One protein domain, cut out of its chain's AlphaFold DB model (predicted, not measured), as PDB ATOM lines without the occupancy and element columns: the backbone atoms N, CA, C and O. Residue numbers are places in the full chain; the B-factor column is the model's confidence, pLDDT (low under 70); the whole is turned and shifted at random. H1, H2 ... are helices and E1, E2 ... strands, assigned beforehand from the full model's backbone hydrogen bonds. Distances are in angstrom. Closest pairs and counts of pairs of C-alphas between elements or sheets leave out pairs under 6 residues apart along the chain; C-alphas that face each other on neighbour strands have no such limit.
ATOM      1  N   GLU A 146      66.692  10.389   7.859       95.44
ATOM      2  CA  GLU A 146      65.725  10.889   6.881       95.44
ATOM      3  C   GLU A 146      65.887  12.396   6.660       95.44
ATOM      4  O   GLU A 146      65.800  12.899   5.537       95.44
ATOM      5  N   VAL A 147      66.158  13.137   7.738       96.06
ATOM      6  CA  VAL A 147      66.383  14.585   7.671       96.06
ATOM      7  C   VAL A 147      67.718  14.888   6.999       96.06
ATOM      8  O   VAL A 147      67.786  15.809   6.182       96.06
ATOM      9  N   LEU A 148      68.765  14.122   7.309       94.25
ATOM     10  CA  LEU A 148      70.072  14.261   6.674       94.25
ATOM     11  C   LEU A 148      69.985  13.954   5.176       94.25
ATOM     12  O   LEU A 148      70.414  14.773   4.366       94.25
ATOM     13  N   SER A 149      69.366  12.834   4.807       95.38
ATOM     14  CA  SER A 149      69.220  12.410   3.411       95.38
ATOM     15  C   SER A 149      68.413  13.415   2.593       95.38
ATOM     16  O   SER A 149      68.826  13.793   1.500       95.38
ATOM     17  N   ARG A 150      67.317  13.950   3.151       95.81
ATOM     18  CA  ARG A 150      66.530  14.997   2.484       95.81
ATOM     19  C   ARG A 150      67.320  16.286   2.268       95.81
ATOM     20  O   ARG A 150      67.143  16.936   1.246       95.81
ATOM     21  N   ARG A 151      68.190  16.667   3.209       95.38
ATOM     22  CA  ARG A 151      69.073  17.830   3.030       95.38
ATOM     23  C   ARG A 151      70.111  17.590   1.941       95.38
ATOM     24  O   ARG A 151      70.356  18.504   1.166       95.38
ATOM     25  N   LEU A 152      70.684  16.387   1.872       94.94
ATOM     26  CA  LEU A 152      71.629  16.015   0.816       94.94
ATOM     27  C   LEU A 152      70.972  16.045  -0.571       94.94
ATOM     28  O   LEU A 152      71.587  16.536  -1.509       94.94
ATOM     29  N   GLY A 153      69.715  15.611  -0.688       95.00
ATOM     30  CA  GLY A 153      68.971  15.649  -1.953       95.00
ATOM     31  C   GLY A 153      68.715  17.051  -2.516       95.00
ATOM     32  O   GLY A 153      68.514  17.193  -3.715       95.00
ATOM     33  N   LEU A 154      68.754  18.092  -1.676       95.25
ATOM     34  CA  LEU A 154      68.559  19.488  -2.091       95.25
ATOM     35  C   LEU A 154      69.867  20.214  -2.438       95.25
ATOM     36  O   LEU A 154      69.839  21.406  -2.740       95.25
ATOM     37  N   ILE A 155      71.015  19.538  -2.360       95.00
ATOM     38  CA  ILE A 155      72.295  20.130  -2.753       95.00
ATOM     39  C   ILE A 155      72.387  20.087  -4.285       95.00
ATOM     40  O   ILE A 155      72.381  18.990  -4.847       95.00
ATOM     41  N   PRO A 156      72.500  21.241  -4.969       93.69
ATOM     42  CA  PRO A 156      72.677  21.256  -6.415       93.69
ATOM     43  C   PRO A 156      74.051  20.685  -6.777       93.69
ATOM     44  O   PRO A 156      75.071  21.075  -6.202       93.69
ATOM     45  N   ILE A 157      74.078  19.760  -7.735       93.06
ATOM     46  CA  ILE A 157      75.312  19.154  -8.237       93.06
ATOM     47  C   ILE A 157      75.682  19.816  -9.561       93.06
ATOM     48  O   ILE A 157      74.894  19.830 -10.503       93.06
ATOM     49  N   SER A 158      76.907  20.338  -9.644       91.56
ATOM     50  CA  SER A 158      77.462  20.884 -10.885       91.56
ATOM     51  C   SER A 158      77.925  19.740 -11.795       91.56
ATOM     52  O   SER A 158      79.101  19.387 -11.840       91.56
ATOM     53  N   ALA A 159      76.967  19.099 -12.460       91.31
ATOM     54  CA  ALA A 159      77.191  18.077 -13.474       91.31
ATOM     55  C   ALA A 159      76.240  18.327 -14.645       91.31
ATOM     56  O   ALA A 159      75.063  18.606 -14.419       91.31
ATOM     57  N   ASP A 160      76.738  18.234 -15.882       92.19
ATOM     58  CA  ASP A 160      75.901  18.434 -17.068       92.19
ATOM     59  C   ASP A 160      74.951  17.234 -17.241       92.19
ATOM     60  O   ASP A 160      75.424  16.137 -17.552       92.19
ATOM     61  N   PRO A 161      73.626  17.409 -17.060       91.75
ATOM     62  CA  PRO A 161      72.657  16.319 -17.158       91.75
ATOM     63  C   PRO A 161      72.585  15.714 -18.564       91.75
ATOM     64  O   PRO A 161      72.143  14.583 -18.716       91.75
ATOM     65  N   ARG A 162      73.039  16.428 -19.603       91.81
ATOM     66  CA  ARG A 162      72.990  15.959 -20.999       91.81
ATOM     67  C   ARG A 162      73.976  14.834 -21.296       91.81
ATOM     68  O   ARG A 162      73.849  14.173 -22.321       91.81
ATOM     69  N   LEU A 163      74.971  14.647 -20.430       90.50
ATOM     70  CA  LEU A 163      75.970  13.587 -20.551       90.50
ATOM     71  C   LEU A 163      75.502  12.262 -19.942       90.50
ATOM     72  O   LEU A 163      76.186  11.254 -20.114       90.50
ATOM     73  N   PHE A 164      74.373  12.269 -19.232       89.38
ATOM     74  CA  PHE A 164      73.851  11.114 -18.517       89.38
ATOM     75  C   PHE A 164      72.558  10.621 -19.160       89.38
ATOM     76  O   PHE A 164      71.729  11.405 -19.622       89.38
ATOM     77  N   GLU A 165      72.381   9.304 -19.172       88.81
ATOM     78  CA  GLU A 165      71.130   8.679 -19.592       88.81
ATOM     79  C   GLU A 165      70.231   8.446 -18.372       88.81
ATOM     80  O   GLU A 165      70.699   8.207 -17.252       88.81
ATOM     81  N   TYR A 166      68.918   8.516 -18.586       86.44
ATOM     82  CA  TYR A 166      67.964   8.141 -17.552       86.44
ATOM     83  C   TYR A 166      68.053   6.635 -17.280       86.44
ATOM     84  O   TYR A 166      68.166   5.852 -18.223       86.44
ATOM     85  N   PRO A 167      67.978   6.200 -16.013       81.12
ATOM     86  CA  PRO A 167      67.915   4.779 -15.706       81.12
ATOM     87  C   PRO A 167      66.587   4.183 -16.204       81.12
ATOM     88  O   PRO A 167      65.516   4.695 -15.877       81.12
ATOM     89  N   ASP A 168      66.661   3.080 -16.955       76.44
ATOM     90  CA  ASP A 168      65.492   2.373 -17.512       76.44
ATOM     91  C   ASP A 168      64.564   1.818 -16.421       76.44
ATOM     92  O   ASP A 168      63.347   1.716 -16.595       76.44
ATOM     93  N   ASN A 169      65.133   1.455 -15.269       74.38
ATOM     94  CA  ASN A 169      64.393   0.993 -14.108       74.38
ATOM     95  C   ASN A 169      64.937   1.601 -12.811       74.38
ATOM     96  O   ASN A 169      66.104   1.963 -12.677       74.38
ATOM     97  N   ALA A 170      64.062   1.702 -11.810       65.69
ATOM     98  CA  ALA A 170      64.434   2.278 -10.524       65.69
ATOM     99  C   ALA A 170      65.417   1.390  -9.740       65.69
ATOM    100  O   ALA A 170      66.084   1.876  -8.828       65.69
ATOM    101  N   TRP A 171      65.489   0.086 -10.015       62.31
ATOM    102  CA  TRP A 171      66.006  -0.863  -9.031       62.31
ATOM    103  C   TRP A 171      67.457  -1.294  -9.231       62.31
ATOM    104  O   TRP A 171      68.093  -1.466  -8.193       62.31
ATOM    105  N   ASP A 172      68.009  -1.384 -10.450       60.75
ATOM    106  CA  ASP A 172      69.320  -2.055 -10.580       60.75
ATOM    107  C   ASP A 172      70.255  -1.614 -11.722       60.75
ATOM    108  O   ASP A 172      71.440  -1.922 -11.671       60.75
ATOM    109  N   ASP A 173      69.821  -0.808 -12.695       66.44
ATOM    110  CA  ASP A 173      70.696  -0.445 -13.832       66.44
ATOM    111  C   ASP A 173      71.553   0.812 -13.575       66.44
ATOM    112  O   ASP A 173      71.666   1.718 -14.411       66.44
ATOM    113  N   ARG A 174      72.164   0.908 -12.384       75.44
ATOM    114  CA  ARG A 174      73.105   1.996 -12.068       75.44
ATOM    115  C   ARG A 174      74.459   1.723 -12.703       75.44
ATOM    116  O   ARG A 174      75.319   1.077 -12.116       75.44
ATOM    117  N   ASN A 175      74.642   2.293 -13.884       79.00
ATOM    118  CA  ASN A 175      75.891   2.237 -14.628       79.00
ATOM    119  C   ASN A 175      76.670   3.554 -14.526       79.00
ATOM    120  O   ASN A 175      76.123   4.599 -14.168       79.00
ATOM    121  N   GLU A 176      77.938   3.518 -14.937       78.62
ATOM    122  CA  GLU A 176      78.823   4.693 -15.038       78.62
ATOM    123  C   GLU A 176      78.239   5.813 -15.920       78.62
ATOM    124  O   GLU A 176      78.560   6.983 -15.744       78.62
ATOM    125  N   LYS A 177      77.347   5.456 -16.853       82.25
ATOM    126  CA  LYS A 177      76.666   6.391 -17.758       82.25
ATOM    127  C   LYS A 177      75.464   7.105 -17.138       82.25
ATOM    128  O   LYS A 177      75.044   8.134 -17.656       82.25
ATOM    129  N   ASN A 178      74.907   6.572 -16.052       85.31
ATOM    130  CA  ASN A 178      73.599   6.997 -15.541       85.31
ATOM    131  C   ASN A 178      73.697   7.579 -14.127       85.31
ATOM    132  O   ASN A 178      72.721   8.106 -13.599       85.31
ATOM    133  N   THR A 179      74.827   7.417 -13.431       88.19
ATOM    134  CA  THR A 179      74.922   7.756 -12.006       88.19
ATOM    135  C   THR A 179      76.297   8.291 -11.628       88.19
ATOM    136  O   THR A 179      77.326   7.812 -12.091       88.19
ATOM    137  N   ILE A 180      76.298   9.261 -10.711       89.75
ATOM    138  CA  ILE A 180      77.491   9.806 -10.062       89.75
ATOM    139  C   ILE A 180      77.455   9.400  -8.587       89.75
ATOM    140  O   ILE A 180      76.416   9.517  -7.934       89.75
ATOM    141  N   VAL A 181      78.586   8.943  -8.047       91.44
ATOM    142  CA  VAL A 181      78.696   8.524  -6.643       91.44
ATOM    143  C   VAL A 181      79.527   9.530  -5.851       91.44
ATOM    144  O   VAL A 181      80.628   9.906  -6.253       91.44
ATOM    145  N   PHE A 182      79.009   9.940  -4.693       93.06
ATOM    146  CA  PHE A 182      79.709  10.795  -3.735       93.06
ATOM    147  C   PHE A 182      79.877  10.077  -2.394       93.06
ATOM    148  O   PHE A 182      78.979   9.376  -1.931       93.06
ATOM    149  N   LYS A 183      81.022  10.287  -1.741       93.38
ATOM    150  CA  LYS A 183      81.345   9.776  -0.406       93.38
ATOM    151  C   LYS A 183      81.481  10.936   0.570       93.38
ATOM    152  O   LYS A 183      82.333  11.809   0.398       93.38
ATOM    153  N   LEU A 184      80.666  10.910   1.620       93.25
ATOM    154  CA  LEU A 184      80.771  11.809   2.765       93.25
ATOM    155  C   LEU A 184      81.262  11.012   3.973       93.25
ATOM    156  O   LEU A 184      80.594  10.088   4.427       93.25
ATOM    157  N   HIS A 185      82.429  11.368   4.499       93.25
ATOM    158  CA  HIS A 185      82.980  10.737   5.695       93.25
ATOM    159  C   HIS A 185      83.565  11.804   6.618       93.25
ATOM    160  O   HIS A 185      84.618  12.377   6.333       93.25
ATOM    161  N   VAL A 186      82.865  12.067   7.721       91.88
ATOM    162  CA  VAL A 186      83.192  13.134   8.671       91.88
ATOM    163  C   VAL A 186      83.249  12.546  10.075       91.88
ATOM    164  O   VAL A 186      82.289  11.932  10.533       91.88
ATOM    165  N   THR A 187      84.367  12.745  10.771       91.25
ATOM    166  CA  THR A 187      84.570  12.273  12.146       91.25
ATOM    167  C   THR A 187      85.012  13.425  13.045       91.25
ATOM    168  O   THR A 187      85.920  14.188  12.716       91.25
ATOM    169  N   CYS A 188      84.360  13.566  14.200       90.31
ATOM    170  CA  CYS A 188      84.702  14.572  15.204       90.31
ATOM    171  C   CYS A 188      85.365  13.885  16.400       90.31
ATOM    172  O   CYS A 188      84.748  13.049  17.061       90.31
ATOM    173  N   HIS A 189      86.616  14.242  16.694       89.75
ATOM    174  CA  HIS A 189      87.370  13.652  17.799       89.75
ATOM    175  C   HIS A 189      87.162  14.451  19.094       89.75
ATOM    176  O   HIS A 189      86.912  15.658  19.071       89.75
ATOM    177  N   LYS A 190      87.276  13.781  20.247       87.50
ATOM    178  CA  LYS A 190      87.191  14.444  21.559       87.50
ATOM    179  C   LYS A 190      88.341  15.448  21.712       87.50
ATOM    180  O   LYS A 190      89.486  15.113  21.427       87.50
ATOM    181  N   GLY A 191      88.032  16.657  22.182       86.31
ATOM    182  CA  GLY A 191      89.013  17.731  22.391       86.31
ATOM    183  C   GLY A 191      89.188  18.696  21.213       86.31
ATOM    184  O   GLY A 191      89.917  19.673  21.347       86.31
ATOM    185  N   GLN A 192      88.508  18.468  20.086       85.56
ATOM    186  CA  GLN A 192      88.446  19.421  18.976       85.56
ATOM    187  C   GLN A 192      87.224  20.344  19.102       85.56
ATOM    188  O   GLN A 192      86.216  19.948  19.701       85.56
ATOM    189  N   PRO A 193      87.278  21.570  18.544       85.44
ATOM    190  CA  PRO A 193      86.088  22.400  18.415       85.44
ATOM    191  C   PRO A 193      85.027  21.667  17.588       85.44
ATOM    192  O   PRO A 193      85.346  20.826  16.745       85.44
ATOM    193  N   ARG A 194      83.752  21.992  17.827       84.88
ATOM    194  CA  ARG A 194      82.626  21.387  17.107       84.88
ATOM    195  C   ARG A 194      82.840  21.531  15.598       84.88
ATOM    196  O   ARG A 194      82.920  22.646  15.088       84.88
ATOM    197  N   MET A 195      82.906  20.403  14.899       86.81
ATOM    198  CA  MET A 195      83.039  20.382  13.448       86.81
ATOM    199  C   MET A 195      81.676  20.613  12.789       86.81
ATOM    200  O   MET A 195      80.688  19.970  13.146       86.81
ATOM    201  N   THR A 196      81.631  21.520  11.815       90.06
ATOM    202  CA  THR A 196      80.461  21.730  10.954       90.06
ATOM    203  C   THR A 196      80.686  20.988   9.647       90.06
ATOM    204  O   THR A 196      81.631  21.313   8.928       90.06
ATOM    205  N   ALA A 197      79.826  20.015   9.345       90.69
ATOM    206  CA  ALA A 197      79.841  19.340   8.052       90.69
ATOM    207  C   ALA A 197      79.310  20.279   6.959       90.69
ATOM    208  O   ALA A 197      78.304  20.965   7.164       90.69
ATOM    209  N   ARG A 198      79.998  20.328   5.821       92.88
ATOM    210  CA  ARG A 198      79.724  21.232   4.695       92.88
ATOM    211  C   ARG A 198      79.760  20.453   3.375       92.88
ATOM    212  O   ARG A 198      80.300  19.350   3.319       92.88
ATOM    213  N   SER A 199      79.180  21.026   2.320       92.12
ATOM    214  CA  SER A 199      79.077  20.372   1.005       92.12
ATOM    215  C   SER A 199      80.426  20.169   0.304       92.12
ATOM    216  O   SER A 199      80.533  19.303  -0.552       92.12
ATOM    217  N   ASP A 200      81.473  20.900   0.693       91.56
ATOM    218  CA  ASP A 200      82.855  20.719   0.217       91.56
ATOM    219  C   ASP A 200      83.473  19.374   0.643       91.56
ATOM    220  O   ASP A 200      84.434  18.901   0.038       91.56
ATOM    221  N   GLN A 201      82.924  18.734   1.676       92.56
ATOM    222  CA  GLN A 201      83.379  17.430   2.161       92.56
ATOM    223  C   GLN A 201      82.806  16.251   1.359       92.56
ATOM    224  O   GLN A 201      83.206  15.109   1.604       92.56
ATOM    225  N   LEU A 202      81.891  16.499   0.413       92.75
ATOM    226  CA  LEU A 202      81.398  15.488  -0.524       92.75
ATOM    227  C   LEU A 202      82.478  15.191  -1.566       92.75
ATOM    228  O   LEU A 202      82.752  15.998  -2.452       92.75
ATOM    229  N   LYS A 203      83.095  14.013  -1.468       92.81
ATOM    230  CA  LYS A 203      84.128  13.576  -2.410       92.81
ATOM    231  C   LYS A 203      83.504  12.752  -3.522       92.81
ATOM    232  O   LYS A 203      82.883  11.729  -3.244       92.81
ATOM    233  N   TRP A 204      83.690  13.177  -4.764       91.75
ATOM    234  CA  TRP A 204      83.301  12.392  -5.932       91.75
ATOM    235  C   TRP A 204      84.166  11.128  -6.050       91.75
ATOM    236  O   TRP A 204      85.388  11.189  -5.890       91.75
ATOM    237  N   LEU A 205      83.524   9.990  -6.321       89.75
ATOM    238  CA  LEU A 205      84.168   8.713  -6.608       89.75
ATOM    239  C   LEU A 205      83.935   8.340  -8.084       89.75
ATOM    240  O   LEU A 205      82.807   7.994  -8.443       89.75
ATOM    241  N   PRO A 206      84.969   8.391  -8.944       82.25
ATOM    242  CA  PRO A 206      84.810   8.158 -10.382       82.25
ATOM    243  C   PRO A 206      84.535   6.692 -10.744       82.25
ATOM    244  O   PRO A 206      83.844   6.437 -11.719       82.25
TER     245      PRO A 206
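What this domain is: This is residues 146 to 206 of the 210 residues of the protein "DNA-directed RNA polymerases I and III subunit rpac1-like" of Arachis duranensis (UniProt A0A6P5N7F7). This is a rod with little regular structure: two long loops extend from a small two-strand hairpin, with one short helix off to a side. Residues 189 to 194 stick out as the tip of one loop, and residues 146 to 151, in H1, stand free. The printed part has 61 residues, 14 of them in named elements, in the order H1, E1, E2; the class is mixed, with an antiparallel sheet E1 - E2. It is loose, with a radius of gyration of the C-alphas of 15.2 A and spans of 48 by 22 by 18 A.

How they stand to each other: Start at H1, residues 146 to 153, where every O i to N i+4 pair is within hydrogen-bond range. Go on to E1, residues 181 to 183, and E2, residues 203 to 205, an antiparallel hairpin at 136 degrees; N 183 and O 203 are 2.8 A apart, within hydrogen-bond range. H1 and E2 are apart.

Where its parts are: Find C-alpha 146 at (65.725, 10.889, 6.881); H1 runs 10.5 A from there. E2 ends at C-alpha 205, (84.168, 8.713, -6.608).

The domain as a whole: The C-alphas farthest apart, Asp 168 and Gly 191, are 48.8 A apart. Both links are long, and the printed part has no cut. Look for pLDDT under 70 at residues 170 to 173.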